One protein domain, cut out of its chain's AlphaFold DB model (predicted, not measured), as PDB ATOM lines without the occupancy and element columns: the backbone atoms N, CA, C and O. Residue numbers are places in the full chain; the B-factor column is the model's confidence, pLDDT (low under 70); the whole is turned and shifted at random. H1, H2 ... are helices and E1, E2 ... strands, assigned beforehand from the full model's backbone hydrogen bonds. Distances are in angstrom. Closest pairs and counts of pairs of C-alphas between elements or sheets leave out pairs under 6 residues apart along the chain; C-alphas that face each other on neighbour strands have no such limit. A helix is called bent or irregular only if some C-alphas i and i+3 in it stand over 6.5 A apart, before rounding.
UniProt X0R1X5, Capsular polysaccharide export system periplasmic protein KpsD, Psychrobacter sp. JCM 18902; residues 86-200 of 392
ATOM      1  N   PHE A  86     -35.703  89.562  28.696       94.00
ATOM      2  CA  PHE A  86     -35.275  88.170  28.568       94.00
ATOM      3  C   PHE A  86     -33.896  88.013  29.213       94.00
ATOM      4  O   PHE A  86     -33.141  88.980  29.337       94.00
ATOM      5  N   GLU A  87     -33.562  86.800  29.631       94.62
ATOM      6  CA  GLU A  87     -32.266  86.466  30.224       94.62
ATOM      7  C   GLU A  87     -31.430  85.657  29.233       94.62
ATOM      8  O   GLU A  87     -31.960  84.774  28.557       94.62
ATOM      9  N   VAL A  88     -30.132  85.946  29.139       95.06
ATOM     10  CA  VAL A  88     -29.186  85.133  28.367       95.06
ATOM     11  C   VAL A  88     -28.004  84.764  29.238       95.06
ATOM     12  O   VAL A  88     -27.397  85.643  29.844       95.06
ATOM     13  N   GLY A  89     -27.641  83.487  29.230       92.75
ATOM     14  CA  GLY A  89     -26.454  82.986  29.907       92.75
ATOM     15  C   GLY A  89     -25.743  81.847  29.189       92.75
ATOM     16  O   GLY A  89     -26.033  81.516  28.034       92.75
ATOM     17  N   GLY A  90     -24.778  81.246  29.880       89.81
ATOM     18  CA  GLY A  90     -23.943  80.169  29.349       89.81
ATOM     19  C   GLY A  90     -22.751  80.678  28.533       89.81
ATOM     20  O   GLY A  90     -21.967  81.497  28.994       89.81
ATOM     21  N   GLN A  91     -22.550  80.152  27.324       91.00
ATOM     22  CA  GLN A  91     -21.389  80.465  26.482       91.00
ATOM     23  C   GLN A  91     -21.571  81.740  25.651       91.00
ATOM     24  O   GLN A  91     -21.487  81.723  24.422       91.00
ATOM     25  N   VAL A  92     -21.791  82.856  26.339       94.62
ATOM     26  CA  VAL A  92     -21.901  84.203  25.768       94.62
ATOM     27  C   VAL A  92     -20.922  85.152  26.453       94.62
ATOM     28  O   VAL A  92     -20.520  84.911  27.587       94.62
ATOM     29  N   GLN A  93     -20.506  86.221  25.773       92.75
ATOM     30  CA  GLN A  93     -19.686  87.266  26.399       92.75
ATOM     31  C   GLN A  93     -20.531  88.190  27.285       92.75
ATOM     32  O   GLN A  93     -20.039  88.688  28.293       92.75
ATOM     33  N   ASN A  94     -21.800  88.401  26.921       90.69
ATOM     34  CA  ASN A  94     -22.720  89.299  27.613       90.69
ATOM     35  C   ASN A  94     -23.855  88.492  28.270       90.69
ATOM     36  O   ASN A  94     -24.964  88.415  27.739       90.69
ATOM     37  N   GLU A  95     -23.559  87.875  29.416       93.94
ATOM     38  CA  GLU A  95     -24.520  87.124  30.244       93.94
ATOM     39  C   GLU A  95     -25.316  88.087  31.141       93.94
ATOM     40  O   GLU A  95     -24.913  88.409  32.260       93.94
ATOM     41  N   TYR A  96     -26.426  88.608  30.610       91.31
ATOM     42  CA  TYR A  96     -27.247  89.630  31.258       91.31
ATOM     43  C   TYR A  96     -28.747  89.411  31.026       91.31
ATOM     44  O   TYR A  96     -29.178  88.670  30.141       91.31
ATOM     45  N   THR A  97     -29.553  90.139  31.800       92.62
ATOM     46  CA  THR A  97     -30.955  90.408  31.475       92.62
ATOM     47  C   THR A  97     -31.031  91.609  30.536       92.62
ATOM     48  O   THR A  97     -30.552  92.696  30.868       92.62
ATOM     49  N   PHE A  98     -31.651  91.424  29.377       92.81
ATOM     50  CA  PHE A  98     -31.826  92.462  28.367       92.81
ATOM     51  C   PHE A  98     -33.272  92.947  28.337       92.81
ATOM     52  O   PHE A  98     -34.198  92.186  28.605       92.81
ATOM     53  N   GLU A  99     -33.459  94.216  27.985       94.75
ATOM     54  CA  GLU A  99     -34.765  94.848  27.818       94.75
ATOM     55  C   GLU A  99     -35.075  95.081  26.335       94.75
ATOM     56  O   GLU A  99     -34.198  95.456  25.557       94.75
ATOM     57  N   PHE A 100     -36.335  94.901  25.942       94.19
ATOM     58  CA  PHE A 100     -36.798  95.144  24.581       94.19
ATOM     59  C   PHE A 100     -38.225  95.712  24.541       94.19
ATOM     60  O   PHE A 100     -39.035  95.511  25.448       94.19
ATOM     61  N   ASP A 101     -38.537  96.419  23.453       93.12
ATOM     62  CA  ASP A 101     -39.870  96.980  23.177       93.12
ATOM     63  C   ASP A 101     -40.259  96.836  21.703       93.12
ATOM     64  O   ASP A 101     -40.798  97.740  21.066       93.12
ATOM     65  N   VAL A 102     -39.935  95.678  21.139       90.75
ATOM     66  CA  VAL A 102     -40.361  95.273  19.798       90.75
ATOM     67  C   VAL A 102     -41.252  94.034  19.903       90.75
ATOM     68  O   VAL A 102     -41.369  93.420  20.972       90.75
ATOM     69  N   ASN A 103     -41.962  93.708  18.825       88.88
ATOM     70  CA  ASN A 103     -42.905  92.582  18.800       88.88
ATOM     71  C   ASN A 103     -42.363  91.366  18.039       88.88
ATOM     72  O   ASN A 103     -42.929  90.284  18.147       88.88
ATOM     73  N   ASP A 104     -41.282  91.551  17.297       92.25
ATOM     74  CA  ASP A 104     -40.670  90.618  16.359       92.25
ATOM     75  C   ASP A 104     -39.216  90.291  16.732       92.25
ATOM     76  O   ASP A 104     -38.436  89.899  15.873       92.25
ATOM     77  N   LEU A 105     -38.855  90.423  18.016       94.94
ATOM     78  CA  LEU A 105     -37.525  90.050  18.498       94.94
ATOM     79  C   LEU A 105     -37.281  88.553  18.279       94.94
ATOM     80  O   LEU A 105     -38.067  87.713  18.731       94.94
ATOM     81  N   THR A 106     -36.164  88.226  17.640       96.94
ATOM     82  CA  THR A 106     -35.748  86.845  17.384       96.94
ATOM     83  C   THR A 106     -34.525  86.456  18.205       96.94
ATOM     84  O   THR A 106     -33.767  87.310  18.667       96.94
ATOM     85  N   ILE A 107     -34.271  85.152  18.349       95.81
ATOM     86  CA  ILE A 107     -33.012  84.686  18.941       95.81
ATOM     87  C   ILE A 107     -31.813  85.163  18.099       95.81
ATOM     88  O   ILE A 107     -30.767  85.451  18.670       95.81
ATOM     89  N   GLY A 108     -31.941  85.325  16.776       95.56
ATOM     90  CA  GLY A 108     -30.882  85.913  15.947       95.56
ATOM     91  C   GLY A 108     -30.450  87.302  16.434       95.56
ATOM     92  O   GLY A 108     -29.256  87.543  16.621       95.56
ATOM     93  N   ASP A 109     -31.414  88.179  16.729       93.31
ATOM     94  CA  ASP A 109     -31.159  89.517  17.289       93.31
ATOM     95  C   ASP A 109     -30.519  89.432  18.679       93.31
ATOM     96  O   ASP A 109     -29.559  90.141  18.991       93.31
ATOM     97  N   VAL A 110     -31.014  88.507  19.508       93.94
ATOM     98  CA  VAL A 110     -30.468  88.250  20.843       93.94
ATOM     99  C   VAL A 110     -29.008  87.815  20.778       93.94
ATOM    100  O   VAL A 110     -28.183  88.306  21.546       93.94
ATOM    101  N   LEU A 111     -28.648  86.927  19.852       93.38
ATOM    102  CA  LEU A 111     -27.275  86.446  19.708       93.38
ATOM    103  C   LEU A 111     -26.322  87.564  19.253       93.38
ATOM    104  O   LEU A 111     -25.154  87.544  19.632       93.38
ATOM    105  N   GLN A 112     -26.789  88.576  18.515       90.12
ATOM    106  CA  GLN A 112     -25.947  89.731  18.174       90.12
ATOM    107  C   GLN A 112     -25.544  90.534  19.416       90.12
ATOM    108  O   GLN A 112     -24.395  90.963  19.522       90.12
ATOM    109  N   VAL A 113     -26.466  90.714  20.371       89.12
ATOM    110  CA  VAL A 113     -26.202  91.483  21.600       89.12
ATOM    111  C   VAL A 113     -25.558  90.645  22.701       89.12
ATOM    112  O   VAL A 113     -24.713  91.151  23.438       89.12
ATOM    113  N   ALA A 114     -25.895  89.358  22.793       92.62
ATOM    114  CA  ALA A 114     -25.308  88.433  23.757       92.62
ATOM    115  C   ALA A 114     -23.846  88.096  23.414       92.62
ATOM    116  O   ALA A 114     -23.051  87.807  24.308       92.62
ATOM    117  N   ASN A 115     -23.480  88.173  22.129       91.69
ATOM    118  CA  ASN A 115     -22.145  87.874  21.613       91.69
ATOM    119  C   ASN A 115     -21.650  86.472  22.048       91.69
ATOM    120  O   ASN A 115     -20.825  86.358  22.957       91.69
ATOM    121  N   PRO A 116     -22.179  85.383  21.456       94.00
ATOM    122  CA  PRO A 116     -21.764  84.014  21.741       94.00
ATOM    123  C   PRO A 116     -20.254  83.803  21.646       94.00
ATOM    124  O   PRO A 116     -19.578  84.364  20.784       94.00
ATOM    125  N   ALA A 117     -19.718  82.938  22.505       93.25
ATOM    126  CA  ALA A 117     -18.345  82.475  22.366       93.25
ATOM    127  C   ALA A 117     -18.140  81.801  20.996       93.25
ATOM    128  O   ALA A 117     -19.038  81.142  20.478       93.25
ATOM    129  N   ALA A 118     -16.937  81.905  20.424       90.00
ATOM    130  CA  ALA A 118     -16.643  81.392  19.079       90.00
ATOM    131  C   ALA A 118     -16.890  79.879  18.905       90.00
ATOM    132  O   ALA A 118     -17.049  79.402  17.786       90.00
ATOM    133  N   ASN A 119     -16.895  79.119  20.002       86.19
ATOM    134  CA  ASN A 119     -17.153  77.681  20.017       86.19
ATOM    135  C   ASN A 119     -18.601  77.316  20.388       86.19
ATOM    136  O   ASN A 119     -18.876  76.130  20.554       86.19
ATOM    137  N   ALA A 120     -19.491  78.290  20.590       89.94
ATOM    138  CA  ALA A 120     -20.904  78.041  20.842       89.94
ATOM    139  C   ALA A 120     -21.576  77.468  19.587       89.94
ATOM    140  O   ALA A 120     -21.291  77.892  18.468       89.94
ATOM    141  N   THR A 121     -22.474  76.504  19.771       89.00
ATOM    142  CA  THR A 121     -23.113  75.774  18.660       89.00
ATOM    143  C   THR A 121     -24.626  75.742  18.765       89.00
ATOM    144  O   THR A 121     -25.297  75.654  17.737       89.00
ATOM    145  N   ASN A 122     -25.173  75.856  19.976       88.50
ATOM    146  CA  ASN A 122     -26.599  75.701  20.227       88.50
ATOM    147  C   ASN A 122     -27.107  76.690  21.274       88.50
ATOM    148  O   ASN A 122     -26.341  77.277  22.040       88.50
ATOM    149  N   VAL A 123     -28.425  76.819  21.339       91.31
ATOM    150  CA  VAL A 123     -29.137  77.621  22.329       91.31
ATOM    151  C   VAL A 123     -30.359  76.855  22.813       91.31
ATOM    152  O   VAL A 123     -31.129  76.310  22.021       91.31
ATOM    153  N   SER A 124     -30.533  76.809  24.129       90.06
ATOM    154  CA  SER A 124     -31.787  76.388  24.742       90.06
ATOM    155  C   SER A 124     -32.586  77.601  25.176       90.06
ATOM    156  O   SER A 124     -32.008  78.506  25.774       90.06
ATOM    157  N   ILE A 125     -33.894  77.589  24.954       90.75
ATOM    158  CA  ILE A 125     -34.822  78.612  25.429       90.75
ATOM    159  C   ILE A 125     -35.845  77.976  26.368       90.75
ATOM    160  O   ILE A 125     -36.518  77.017  26.004       90.75
ATOM    161  N   THR A 126     -35.951  78.500  27.585       88.00
ATOM    162  CA  THR A 126     -36.961  78.120  28.572       88.00
ATOM    163  C   THR A 126     -37.989  79.235  28.664       88.00
ATOM    164  O   THR A 126     -37.655  80.379  28.969       88.00
ATOM    165  N   ARG A 127     -39.250  78.891  28.406       87.81
ATOM    166  CA  ARG A 127     -40.383  79.815  28.432       87.81
ATOM    167  C   ARG A 127     -41.286  79.481  29.606       87.81
ATOM    168  O   ARG A 127     -41.704  78.333  29.767       87.81
ATOM    169  N   SER A 128     -41.627  80.487  30.404       75.44
ATOM    170  CA  SER A 128     -42.623  80.356  31.470       75.44
ATOM    171  C   SER A 128     -43.983  80.837  30.959       75.44
ATOM    172  O   SER A 128     -44.353  81.996  31.131       75.44
ATOM    173  N   ALA A 129     -44.743  79.951  30.309       65.44
ATOM    174  CA  ALA A 129     -46.094  80.252  29.839       65.44
ATOM    175  C   ALA A 129     -47.133  79.813  30.889       65.44
ATOM    176  O   ALA A 129     -47.606  78.674  30.917       65.44
ATOM    177  N   GLY A 130     -47.503  80.727  31.789       63.84
ATOM    178  CA  GLY A 130     -48.482  80.445  32.840       63.84
ATOM    179  C   GLY A 130     -47.944  79.470  33.895       63.84
ATOM    180  O   GLY A 130     -47.020  79.809  34.624       63.84
ATOM    181  N   ARG A 131     -48.547  78.278  34.022       51.69
ATOM    182  CA  ARG A 131     -48.139  77.246  35.005       51.69
ATOM    183  C   ARG A 131     -47.175  76.192  34.449       51.69
ATOM    184  O   ARG A 131     -46.720  75.351  35.216       51.69
ATOM    185  N   ALA A 132     -46.899  76.204  33.145       54.44
ATOM    186  CA  ALA A 132     -46.019  75.238  32.498       54.44
ATOM    187  C   ALA A 132     -44.726  75.923  32.043       54.44
ATOM    188  O   ALA A 132     -44.768  77.000  31.447       54.44
ATOM    189  N   GLN A 133     -43.588  75.279  32.307       67.12
ATOM    190  CA  GLN A 133     -42.325  75.635  31.674       67.12
ATOM    191  C   GLN A 133     -42.107  74.744  30.454       67.12
ATOM    192  O   GLN A 133     -42.186  73.515  30.542       67.12
ATOM    193  N   THR A 134     -41.864  75.363  29.304       72.19
ATOM    194  CA  THR A 134     -41.461  74.667  28.081       72.19
ATOM    195  C   THR A 134     -40.030  75.039  27.767       72.19
ATOM    196  O   THR A 134     -39.721  76.218  27.613       72.19
ATOM    197  N   ALA A 135     -39.167  74.037  27.670       78.31
ATOM    198  CA  ALA A 135     -37.806  74.213  27.209       78.31
ATOM    199  C   ALA A 135     -37.688  73.696  25.776       78.31
ATOM    200  O   ALA A 135     -38.164  72.605  25.471       78.31
ATOM    201  N   GLU A 136     -37.070  74.479  24.905       82.81
ATOM    202  CA  GLU A 136     -36.807  74.150  23.508       82.81
ATOM    203  C   GLU A 136     -35.307  74.271  23.240       82.81
ATOM    204  O   GLU A 136     -34.606  75.031  23.909       82.81
ATOM    205  N   TYR A 137     -34.799  73.495  22.285       82.81
ATOM    206  CA  TYR A 137     -33.372  73.408  21.993       82.81
ATOM    207  C   TYR A 137     -33.144  73.477  20.489       82.81
ATOM    208  O   TYR A 137     -33.767  72.723  19.740       82.81
ATOM    209  N   TYR A 138     -32.240  74.357  20.069       85.88
ATOM    210  CA  TYR A 138     -31.958  74.637  18.666       85.88
ATOM    211  C   TYR A 138     -30.458  74.764  18.432       85.88
ATOM    212  O   TYR A 138     -29.735  75.295  19.283       85.88
ATOM    213  N   SER A 139     -29.995  74.383  17.242       89.06
ATOM    214  CA  SER A 139     -28.705  74.889  16.770       89.06
ATOM    215  C   SER A 139     -28.761  76.405  16.582       89.06
ATOM    216  O   SER A 139     -29.818  76.962  16.283       89.06
ATOM    217  N   LEU A 140     -27.626  77.101  16.717       90.62
ATOM    218  CA  LEU A 140     -27.586  78.559  16.510       90.62
ATOM    219  C   LEU A 140     -28.051  78.960  15.100       90.62
ATOM    220  O   LEU A 140     -28.536  80.074  14.913       90.62
ATOM    221  N   ALA A 141     -27.922  78.065  14.116       90.25
ATOM    222  CA  ALA A 141     -28.400  78.280  12.754       90.25
ATOM    223  C   ALA A 141     -29.933  78.175  12.647       90.25
ATOM    224  O   ALA A 141     -30.560  79.016  12.009       90.25
ATOM    225  N   GLU A 142     -30.545  77.177  13.288       91.69
ATOM    226  CA  GLU A 142     -32.007  76.997  13.301       91.69
ATOM    227  C   GLU A 142     -32.707  78.048  14.168       91.69
ATOM    228  O   GLU A 142     -33.824  78.468  13.866       91.69
ATOM    229  N   ALA A 143     -32.034  78.504  15.226       93.94
ATOM    230  CA  ALA A 143     -32.587  79.442  16.191       93.94
ATOM    231  C   ALA A 143     -32.826  80.848  15.621       93.94
ATOM    232  O   ALA A 143     -33.598  81.598  16.204       93.94
ATOM    233  N   GLN A 144     -32.202  81.218  14.496       94.69
ATOM    234  CA  GLN A 144     -32.162  82.603  13.997       94.69
ATOM    235  C   GLN A 144     -33.534  83.285  13.938       94.69
ATOM    236  O   GLN A 144     -33.639  84.450  14.292       94.69
ATOM    237  N   ASN A 145     -34.583  82.554  13.549       95.44
ATOM    238  CA  ASN A 145     -35.939  83.095  13.380       95.44
ATOM    239  C   ASN A 145     -36.904  82.718  14.515       95.44
ATOM    240  O   ASN A 145     -38.110  82.935  14.400       95.44
ATOM    241  N   VAL A 146     -36.409  82.103  15.590       95.00
ATOM    242  CA  VAL A 146     -37.251  81.716  16.725       95.00
ATOM    243  C   VAL A 146     -37.637  82.982  17.499       95.00
ATOM    244  O   VAL A 146     -36.741  83.733  17.890       95.00
ATOM    245  N   PRO A 147     -38.937  83.246  17.729       95.50
ATOM    246  CA  PRO A 147     -39.373  84.435  18.451       95.50
ATOM    247  C   PRO A 147     -39.027  84.351  19.943       95.50
ATOM    248  O   PRO A 147     -39.079  83.272  20.550       95.50
ATOM    249  N   VAL A 148     -38.718  85.512  20.520       94.94
ATOM    250  CA  VAL A 148     -38.409  85.704  21.942       94.94
ATOM    251  C   VAL A 148     -39.537  86.480  22.612       94.94
ATOM    252  O   VAL A 148     -39.970  87.534  22.135       94.94
ATOM    253  N   TYR A 149     -40.012  85.963  23.741       93.56
ATOM    254  CA  TYR A 149     -41.090  86.548  24.525       93.56
ATOM    255  C   TYR A 149     -40.591  87.105  25.861       93.56
ATOM    256  O   TYR A 149     -39.481  86.840  26.318       93.56
ATOM    257  N   ASN A 150     -41.436  87.926  26.489       93.06
ATOM    258  CA  ASN A 150     -41.150  88.491  27.802       93.06
ATOM    259  C   ASN A 150     -40.990  87.375  28.851       93.06
ATOM    260  O   ASN A 150     -41.905  86.571  29.027       93.06
ATOM    261  N   GLY A 151     -39.878  87.385  29.578       91.50
ATOM    262  CA  GLY A 151     -39.531  86.406  30.606       91.50
ATOM    263  C   GLY A 151     -38.834  85.145  30.087       91.50
ATOM    264  O   GLY A 151     -38.589  84.245  30.889       91.50
ATOM    265  N   ASP A 152     -38.520  85.056  28.791       93.69
ATOM    266  CA  ASP A 152     -37.769  83.920  28.249       93.69
ATOM    267  C   ASP A 152     -36.341  83.885  28.820       93.69
ATOM    268  O   ASP A 152     -35.678  84.917  28.967       93.69
ATOM    269  N   GLN A 153     -35.859  82.680  29.125       93.12
ATOM    270  CA  GLN A 153     -34.504  82.429  29.613       93.12
ATOM    271  C   GLN A 153     -33.739  81.592  28.596       93.12
ATOM    272  O   GLN A 153     -34.143  80.477  28.266       93.12
ATOM    273  N   MET A 154     -32.624  82.110  28.096       93.25
ATOM    274  CA  MET A 154     -31.805  81.461  27.083       93.25
ATOM    275  C   MET A 154     -30.451  81.057  27.649       93.25
ATOM    276  O   MET A 154     -29.785  81.833  28.326       93.25
ATOM    277  N   VAL A 155     -30.010  79.847  27.317       92.19
ATOM    278  CA  VAL A 155     -28.671  79.360  27.655       92.19
ATOM    279  C   VAL A 155     -27.984  78.917  26.377       92.19
ATOM    280  O   VAL A 155     -28.421  77.980  25.707       92.19
ATOM    281  N   VAL A 156     -26.903  79.605  26.028       91.56
ATOM    282  CA  VAL A 156     -26.066  79.248  24.885       91.56
ATOM    283  C   VAL A 156     -25.059  78.197  25.324       91.56
ATOM    284  O   VAL A 156     -24.443  78.296  26.385       91.56
ATOM    285  N   THR A 157     -24.876  77.169  24.510       87.06
ATOM    286  CA  THR A 157     -24.007  76.035  24.824       87.06
ATOM    287  C   THR A 157     -23.097  75.702  23.648       87.06
ATOM    288  O   THR A 157     -23.357  76.077  22.502       87.06
ATOM    289  N   SER A 158     -22.003  75.000  23.938       83.50
ATOM    290  CA  SER A 158     -21.196  74.338  22.916       83.50
ATOM    291  C   SER A 158     -21.345  72.836  23.032       83.50
ATOM    292  O   SER A 158     -20.950  72.250  24.047       83.50
ATOM    293  N   ASP A 159     -21.762  72.214  21.947       69.75
ATOM    294  CA  ASP A 159     -21.646  70.785  21.733       69.75
ATOM    295  C   ASP A 159     -20.197  70.522  21.358       69.75
ATOM    296  O   ASP A 159     -19.802  70.453  20.196       69.75
ATOM    297  N   ARG A 160     -19.347  70.454  22.385       55.28
ATOM    298  CA  ARG A 160     -17.906  70.227  22.221       55.28
ATOM    299  C   ARG A 160     -17.572  68.850  21.651       55.28
ATOM    300  O   ARG A 160     -16.406  68.601  21.358       55.28
ATOM    301  N   TYR A 161     -18.555  67.969  21.479       52.94
ATOM    302  CA  TYR A 161     -18.333  66.612  21.014       52.94
ATOM    303  C   TYR A 161     -19.301  66.281  19.882       52.94
ATOM    304  O   TYR A 161     -20.514  66.307  20.063       52.94
ATOM    305  N   ALA A 162     -18.756  65.903  18.723       51.75
ATOM    306  CA  ALA A 162     -19.508  65.104  17.766       51.75
ATOM    307  C   ALA A 162     -20.023  63.866  18.522       51.75
ATOM    308  O   ALA A 162     -19.227  63.057  18.998       51.75
ATOM    309  N   GLY A 163     -21.341  63.780  18.710       67.88
ATOM    310  CA  GLY A 163     -21.958  62.792  19.590       67.88
ATOM    311  C   GLY A 163     -22.376  63.329  20.960       67.88
ATOM    312  O   GLY A 163     -22.239  62.606  21.938       67.88
ATOM    313  N   THR A 164     -22.886  64.554  21.069       79.69
ATOM    314  CA  THR A 164     -23.840  64.931  22.128       79.69
ATOM    315  C   THR A 164     -25.272  64.815  21.622       79.69
ATOM    316  O   THR A 164     -25.521  64.788  20.419       79.69
ATOM    317  N   ILE A 165     -26.209  64.721  22.555       82.44
ATOM    318  CA  ILE A 165     -27.643  64.775  22.314       82.44
ATOM    319  C   ILE A 165     -28.283  65.802  23.245       82.44
ATOM    320  O   ILE A 165     -27.850  65.988  24.385       82.44
ATOM    321  N   ALA A 166     -29.328  66.452  22.760       84.25
ATOM    322  CA  ALA A 166     -30.168  67.346  23.527       84.25
ATOM    323  C   ALA A 166     -31.394  66.595  24.042       84.25
ATOM    324  O   ALA A 166     -32.086  65.918  23.278       84.25
ATOM    325  N   VAL A 167     -31.672  66.747  25.332       89.00
ATOM    326  CA  VAL A 167     -32.867  66.221  25.996       89.00
ATOM    327  C   VAL A 167     -33.580  67.349  26.724       89.00
ATOM    328  O   VAL A 167     -32.956  68.299  27.201       89.00
ATOM    329  N   GLN A 168     -34.900  67.250  26.807       89.06
ATOM    330  CA  GLN A 168     -35.722  68.193  27.556       89.06
ATOM    331  C   GLN A 168     -36.172  67.553  28.861       89.06
ATOM    332  O   GLN A 168     -36.484  66.368  28.914       89.06
ATOM    333  N   VAL A 169     -36.252  68.357  29.906       89.75
ATOM    334  CA  VAL A 169     -36.738  67.996  31.229       89.75
ATOM    335  C   VAL A 169     -37.936  68.892  31.510       89.75
ATOM    336  O   VAL A 169     -37.875  70.105  31.311       89.75
ATOM    337  N   LYS A 170     -39.051  68.284  31.907       88.50
ATOM    338  CA  LYS A 170     -40.300  68.980  32.229       88.50
ATOM    339  C   LYS A 170     -40.818  68.547  33.592       88.50
ATOM    340  O   LYS A 170     -40.512  67.459  34.081       88.50
ATOM    341  N   GLY A 171     -41.674  69.382  34.172       88.00
ATOM    342  CA  GLY A 171     -42.392  69.077  35.402       88.00
ATOM    343  C   GLY A 171     -41.662  69.565  36.651       88.00
ATOM    344  O   GLY A 171     -41.226  70.707  36.722       88.00
ATOM    345  N   ALA A 172     -41.594  68.720  37.675       89.12
ATOM    346  CA  ALA A 172     -41.233  69.094  39.038       89.12
ATOM    347  C   ALA A 172     -39.711  69.218  39.271       89.12
ATOM    348  O   ALA A 172     -39.152  68.519  40.118       89.12
ATOM    349  N   HIS A 173     -39.034  70.122  38.567       88.62
ATOM    350  CA  HIS A 173     -37.609  70.427  38.758       88.62
ATOM    351  C   HIS A 173     -37.358  71.929  38.927       88.62
ATOM    352  O   HIS A 173     -38.215  72.751  38.617       88.62
ATOM    353  N   THR A 174     -36.180  72.281  39.444       82.62
ATOM    354  CA  THR A 174     -35.704  73.673  39.550       82.62
ATOM    355  C   THR A 174     -34.519  73.967  38.632       82.62
ATOM    356  O   THR A 174     -34.071  75.107  38.570       82.62
ATOM    357  N   GLY A 175     -33.984  72.942  37.958       75.62
ATOM    358  CA  GLY A 175     -32.877  73.079  37.015       75.62
ATOM    359  C   GLY A 175     -33.319  73.567  35.636       75.62
ATOM    360  O   GLY A 175     -34.512  73.721  35.374       75.62
ATOM    361  N   ASN A 176     -32.347  73.755  34.740       73.00
ATOM    362  CA  ASN A 176     -32.606  74.067  33.334       73.00
ATOM    363  C   ASN A 176     -33.445  72.944  32.691       73.00
ATOM    364  O   ASN A 176     -33.088  71.769  32.779       73.00
ATOM    365  N   GLY A 177     -34.559  73.309  32.049       78.12
ATOM    366  CA  GLY A 177     -35.450  72.369  31.366       78.12
ATOM    367  C   GLY A 177     -34.882  71.806  30.059       78.12
ATOM    368  O   GLY A 177     -35.501  70.944  29.447       78.12
ATOM    369  N   ALA A 178     -33.717  72.259  29.607       82.31
ATOM    370  CA  ALA A 178     -32.992  71.661  28.494       82.31
ATOM    371  C   ALA A 178     -31.578  71.276  28.927       82.31
ATOM    372  O   ALA A 178     -30.891  72.023  29.624       82.31
ATOM    373  N   MET A 179     -31.131  70.107  28.477       81.00
ATOM    374  CA  MET A 179     -29.818  69.574  28.806       81.00
ATOM    375  C   MET A 179     -29.126  68.992  27.582       81.00
ATOM    376  O   MET A 179     -29.746  68.332  26.751       81.00
ATOM    377  N   VAL A 180     -27.810  69.189  27.525       82.31
ATOM    378  CA  VAL A 180     -26.924  68.575  26.535       82.31
ATOM    379  C   VAL A 180     -26.123  67.489  27.227       82.31
ATOM    380  O   VAL A 180     -25.419  67.753  28.202       82.31
ATOM    381  N   VAL A 181     -26.230  66.263  26.729       85.88
ATOM    382  CA  VAL A 181     -25.611  65.083  27.336       85.88
ATOM    383  C   VAL A 181     -24.850  64.291  26.272       85.88
ATOM    384  O   VAL A 181     -25.171  64.395  25.090       85.88
ATOM    385  N   PRO A 182     -23.813  63.513  26.624       85.00
ATOM    386  CA  PRO A 182     -23.126  62.668  25.651       85.00
ATOM    387  C   PRO A 182     -24.078  61.668  24.977       85.00
ATOM    388  O   PRO A 182     -25.001  61.145  25.598       85.00
ATOM    389  N   TYR A 183     -23.838  61.351  23.711       83.06
ATOM    390  CA  TYR A 183     -24.529  60.279  23.006       83.06
ATOM    391  C   TYR A 183     -24.293  58.956  23.735       83.06
ATOM    392  O   TYR A 183     -23.169  58.625  24.113       83.06
ATOM    393  N   GLY A 184     -25.368  58.198  23.949       85.62
ATOM    394  CA  GLY A 184     -25.328  56.986  24.764       85.62
ATOM    395  C   GLY A 184     -25.420  57.234  26.273       85.62
ATOM    396  O   GLY A 184     -25.382  56.260  27.028       85.62
ATOM    397  N   ALA A 185     -25.569  58.489  26.720       89.94
ATOM    398  CA  ALA A 185     -25.855  58.800  28.116       89.94
ATOM    399  C   ALA A 185     -27.109  58.063  28.586       89.94
ATOM    400  O   ALA A 185     -28.108  57.949  27.863       89.94
ATOM    401  N   ARG A 186     -27.053  57.563  29.817       90.69
ATOM    402  CA  ARG A 186     -28.195  56.935  30.466       90.69
ATOM    403  C   ARG A 186     -28.878  57.930  31.376       90.69
ATOM    404  O   ARG A 186     -28.260  58.862  31.889       90.69
ATOM    405  N   LEU A 187     -30.152  57.682  31.641       88.44
ATOM    406  CA  LEU A 187     -30.934  58.546  32.508       88.44
ATOM    407  C   LEU A 187     -30.289  58.717  33.893       88.44
ATOM    408  O   LEU A 187     -30.208  59.841  34.379       88.44
ATOM    409  N   LYS A 188     -29.745  57.652  34.500       87.44
ATOM    410  CA  LYS A 188     -29.047  57.730  35.801       87.44
ATOM    411  C   LYS A 188     -27.876  58.709  35.830       87.44
ATOM    412  O   LYS A 188     -27.619  59.300  36.875       87.44
ATOM    413  N   ASP A 189     -27.195  58.893  34.700       86.06
ATOM    414  CA  ASP A 189     -26.008  59.745  34.602       86.06
ATOM    415  C   ASP A 189     -26.393  61.232  34.688       86.06
ATOM    416  O   ASP A 189     -25.579  62.082  35.055       86.06
ATOM    417  N   ILE A 190     -27.656  61.545  34.378       86.31
ATOM    418  CA  ILE A 190     -28.157  62.915  34.279       86.31
ATOM    419  C   ILE A 190     -29.063  63.297  35.454       86.31
ATOM    420  O   ILE A 190     -29.213  64.485  35.717       86.31
ATOM    421  N   VAL A 191     -29.597  62.329  36.222       82.81
ATOM    422  CA  VAL A 191     -30.445  62.583  37.411       82.81
ATOM    423  C   VAL A 191     -29.877  63.642  38.358       82.81
ATOM    424  O   VAL A 191     -30.639  64.523  38.755       82.81
ATOM    425  N   PRO A 192     -28.576  63.624  38.721       81.50
ATOM    426  CA  PRO A 192     -28.031  64.621  39.643       81.50
ATOM    427  C   PRO A 192     -28.118  66.053  39.098       81.50
ATOM    428  O   PRO A 192     -28.216  67.005  39.865       81.50
ATOM    429  N   GLN A 193     -28.095  66.200  37.772       83.94
ATOM    430  CA  GLN A 193     -28.151  67.483  37.075       83.94
ATOM    431  C   GLN A 193     -29.591  67.969  36.862       83.94
ATOM    432  O   GLN A 193     -29.793  69.166  36.683       83.94
ATOM    433  N   LEU A 194     -30.589  67.073  36.939       82.44
ATOM    434  CA  LEU A 194     -32.009  67.423  36.785       82.44
ATOM    435  C   LEU A 194     -32.493  68.411  37.857       82.44
ATOM    436  O   LEU A 194     -33.496  69.081  37.644       82.44
ATOM    437  N   GLN A 195     -31.815  68.483  39.010       87.31
ATOM    438  CA  GLN A 195     -32.224  69.289  40.170       87.31
ATOM    439  C   GLN A 195     -33.727  69.122  40.490       87.31
ATOM    440  O   GLN A 195     -34.508  70.074  40.388       87.31
ATOM    441  N   PRO A 196     -34.171  67.894  40.821       87.25
ATOM    442  CA  PRO A 196     -35.570  67.632  41.129       87.25
ATOM    443  C   PRO A 196     -36.009  68.426  42.364       87.25
ATOM    444  O   PRO A 196     -35.293  68.509  43.361       87.25
ATOM    445  N   SER A 197     -37.213  68.990  42.304       88.81
ATOM    446  CA  SER A 197     -37.819  69.669  43.452       88.81
ATOM    447  C   SER A 197     -38.122  68.679  44.596       88.81
ATOM    448  O   SER A 197     -38.254  67.479  44.348       88.81
ATOM    449  N   PRO A 198     -38.334  69.142  45.845       88.81
ATOM    450  CA  PRO A 198     -38.720  68.262  46.956       88.81
ATOM    451  C   PRO A 198     -40.026  67.484  46.734       88.81
ATOM    452  O   PRO A 198     -40.248  66.463  47.376       88.81
ATOM    453  N   LEU A 199     -40.893  67.965  45.837       88.12
ATOM    454  CA  LEU A 199     -42.158  67.319  45.484       88.12
ATOM    455  C   LEU A 199     -42.033  66.394  44.264       88.12
ATOM    456  O   LEU A 199     -43.034  65.839  43.820       88.12
ATOM    457  N   ALA A 200     -40.844  66.233  43.686       89.50
ATOM    458  CA  ALA A 200     -40.633  65.418  42.497       89.50
ATOM    459  C   ALA A 200     -40.740  63.914  42.791       89.50
ATOM    460  O   ALA A 200     -40.104  63.399  43.710       89.50
TER     461      ALA A 200
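AT A GLANCE: This is residues 86 to 200 of the 392 residues of the protein "Capsular polysaccharide export system periplasmic protein KpsD" of Psychrobacter sp. JCM 18902 (UniProt X0R1X5). A strongly twisted sheet of five strands makes the larger part, with the helix H1 running across E1 and E5 and the small helix H2 beside H1. The hairpin of E6 and E7 is a second, smaller sheet, partly face to face with the E3 and E4 end of the first, and H3 lies beyond E7 at the far end of the longest axis from E2. The printed part has 115 residues, with three named helices and seven named strands in the order E1 E2 H1 E3 E4 H2 E5 E6 E7 H3. The large sheet runs E2 E1 E5 E3 E4 and is mixed, the small one is antiparallel, and the class is mixed, helices and strands. The whole is compact, with a radius of gyration of the C-alphas of 14.3 A and spans of 41 by 35 by 21 A.

HOW THE PARTS SIT: The large sheet holds, strand beside strand, E2, residues 97 to 100, E1, residues 86 to 90, E5, residues 153 to 157, E3, residues 122 to 129, and E4, residues 132 to 139. From edge to edge its strands' lines turn by 90 degrees. E1 and E5 are parallel at 24 degrees, with N 154 and O 87 2.8 A apart, within hydrogen-bond range. E1 and E2 form an antiparallel hairpin, with N 98 and O 86 at 2.9 A. The pairing of E1 is staggered: residues 86 to 87 pair with E2 and 87 to 90 with E5. E5 and E3 are antiparallel at 164 degrees, with N 126 and O 153 at 2.8 A. E3 and E4 form a hairpin at 162 degrees, with N 127 and O 134 at 2.8 A. H1, residues 107 to 114, is on this sheet at a height of 9.2 A, over E1 and, only just, E5, on which 3 of its C-alphas fall. On the local plane its line and that of E1 stand at 69 degrees, across the strands. H2, residues 142 to 145, only grazes the sheet with residues 142 to 144, and it touches H1, the closest C-alphas being those of Gly 108 and Gln 144, 4.0 A apart. E2, H1, E3 and E4, H2, E5 are split strand-helix-strand units, two strands running the same way with other strands between them, and both crossovers are right-handed. E6, residues 164 to 171, and E7, residues 178 to 182, form a hairpin, with N 165 and O 181 at 2.8 A. This sheet and the large one form a sandwich, two sheets face to face, the facing parts 9.8 A centre to centre. The closest C-alphas of E4 and E6 are those of Ala 135 and Gln 168, 6.4 A apart; those of E3 and E7 are Ser 124 and Ala 178, 6.2 A apart. H3, residues 187 to 193, touches no helix; its closest C-alpha pair with E7 is Val 181 and Ile 190, 7.7 A apart. Every O i to N i+4 pair is within hydrogen-bond range in H1; in H3 1 of 3 is, beside 2 of 4 O i to N i+3 pairs, and H2 is too short for an O i to N i+4 pair.

IN THESE COORDINATES: E1 begins at C-alpha 86, (-35.275, 88.170, 28.568). E4 measures 23.4 A from first to last C-alpha, E6 23.2 A, E3 22.2 A and H1 9.8 A. H2 and H3 are irregular: C-alphas 142 and 145, and likewise 189 and 192, are 7.3 A apart. H3 ends at C-alpha 193, (-28.151, 67.483, 37.075).

THE WHOLE: The C-alphas farthest apart are those of Asp 101 and Lys 188, 42.6 A. The printed part has no cut and no long link. The mean pLDDT of the printed part is 86.4, and residues 129 to 133 and 159 to 163 are under 70.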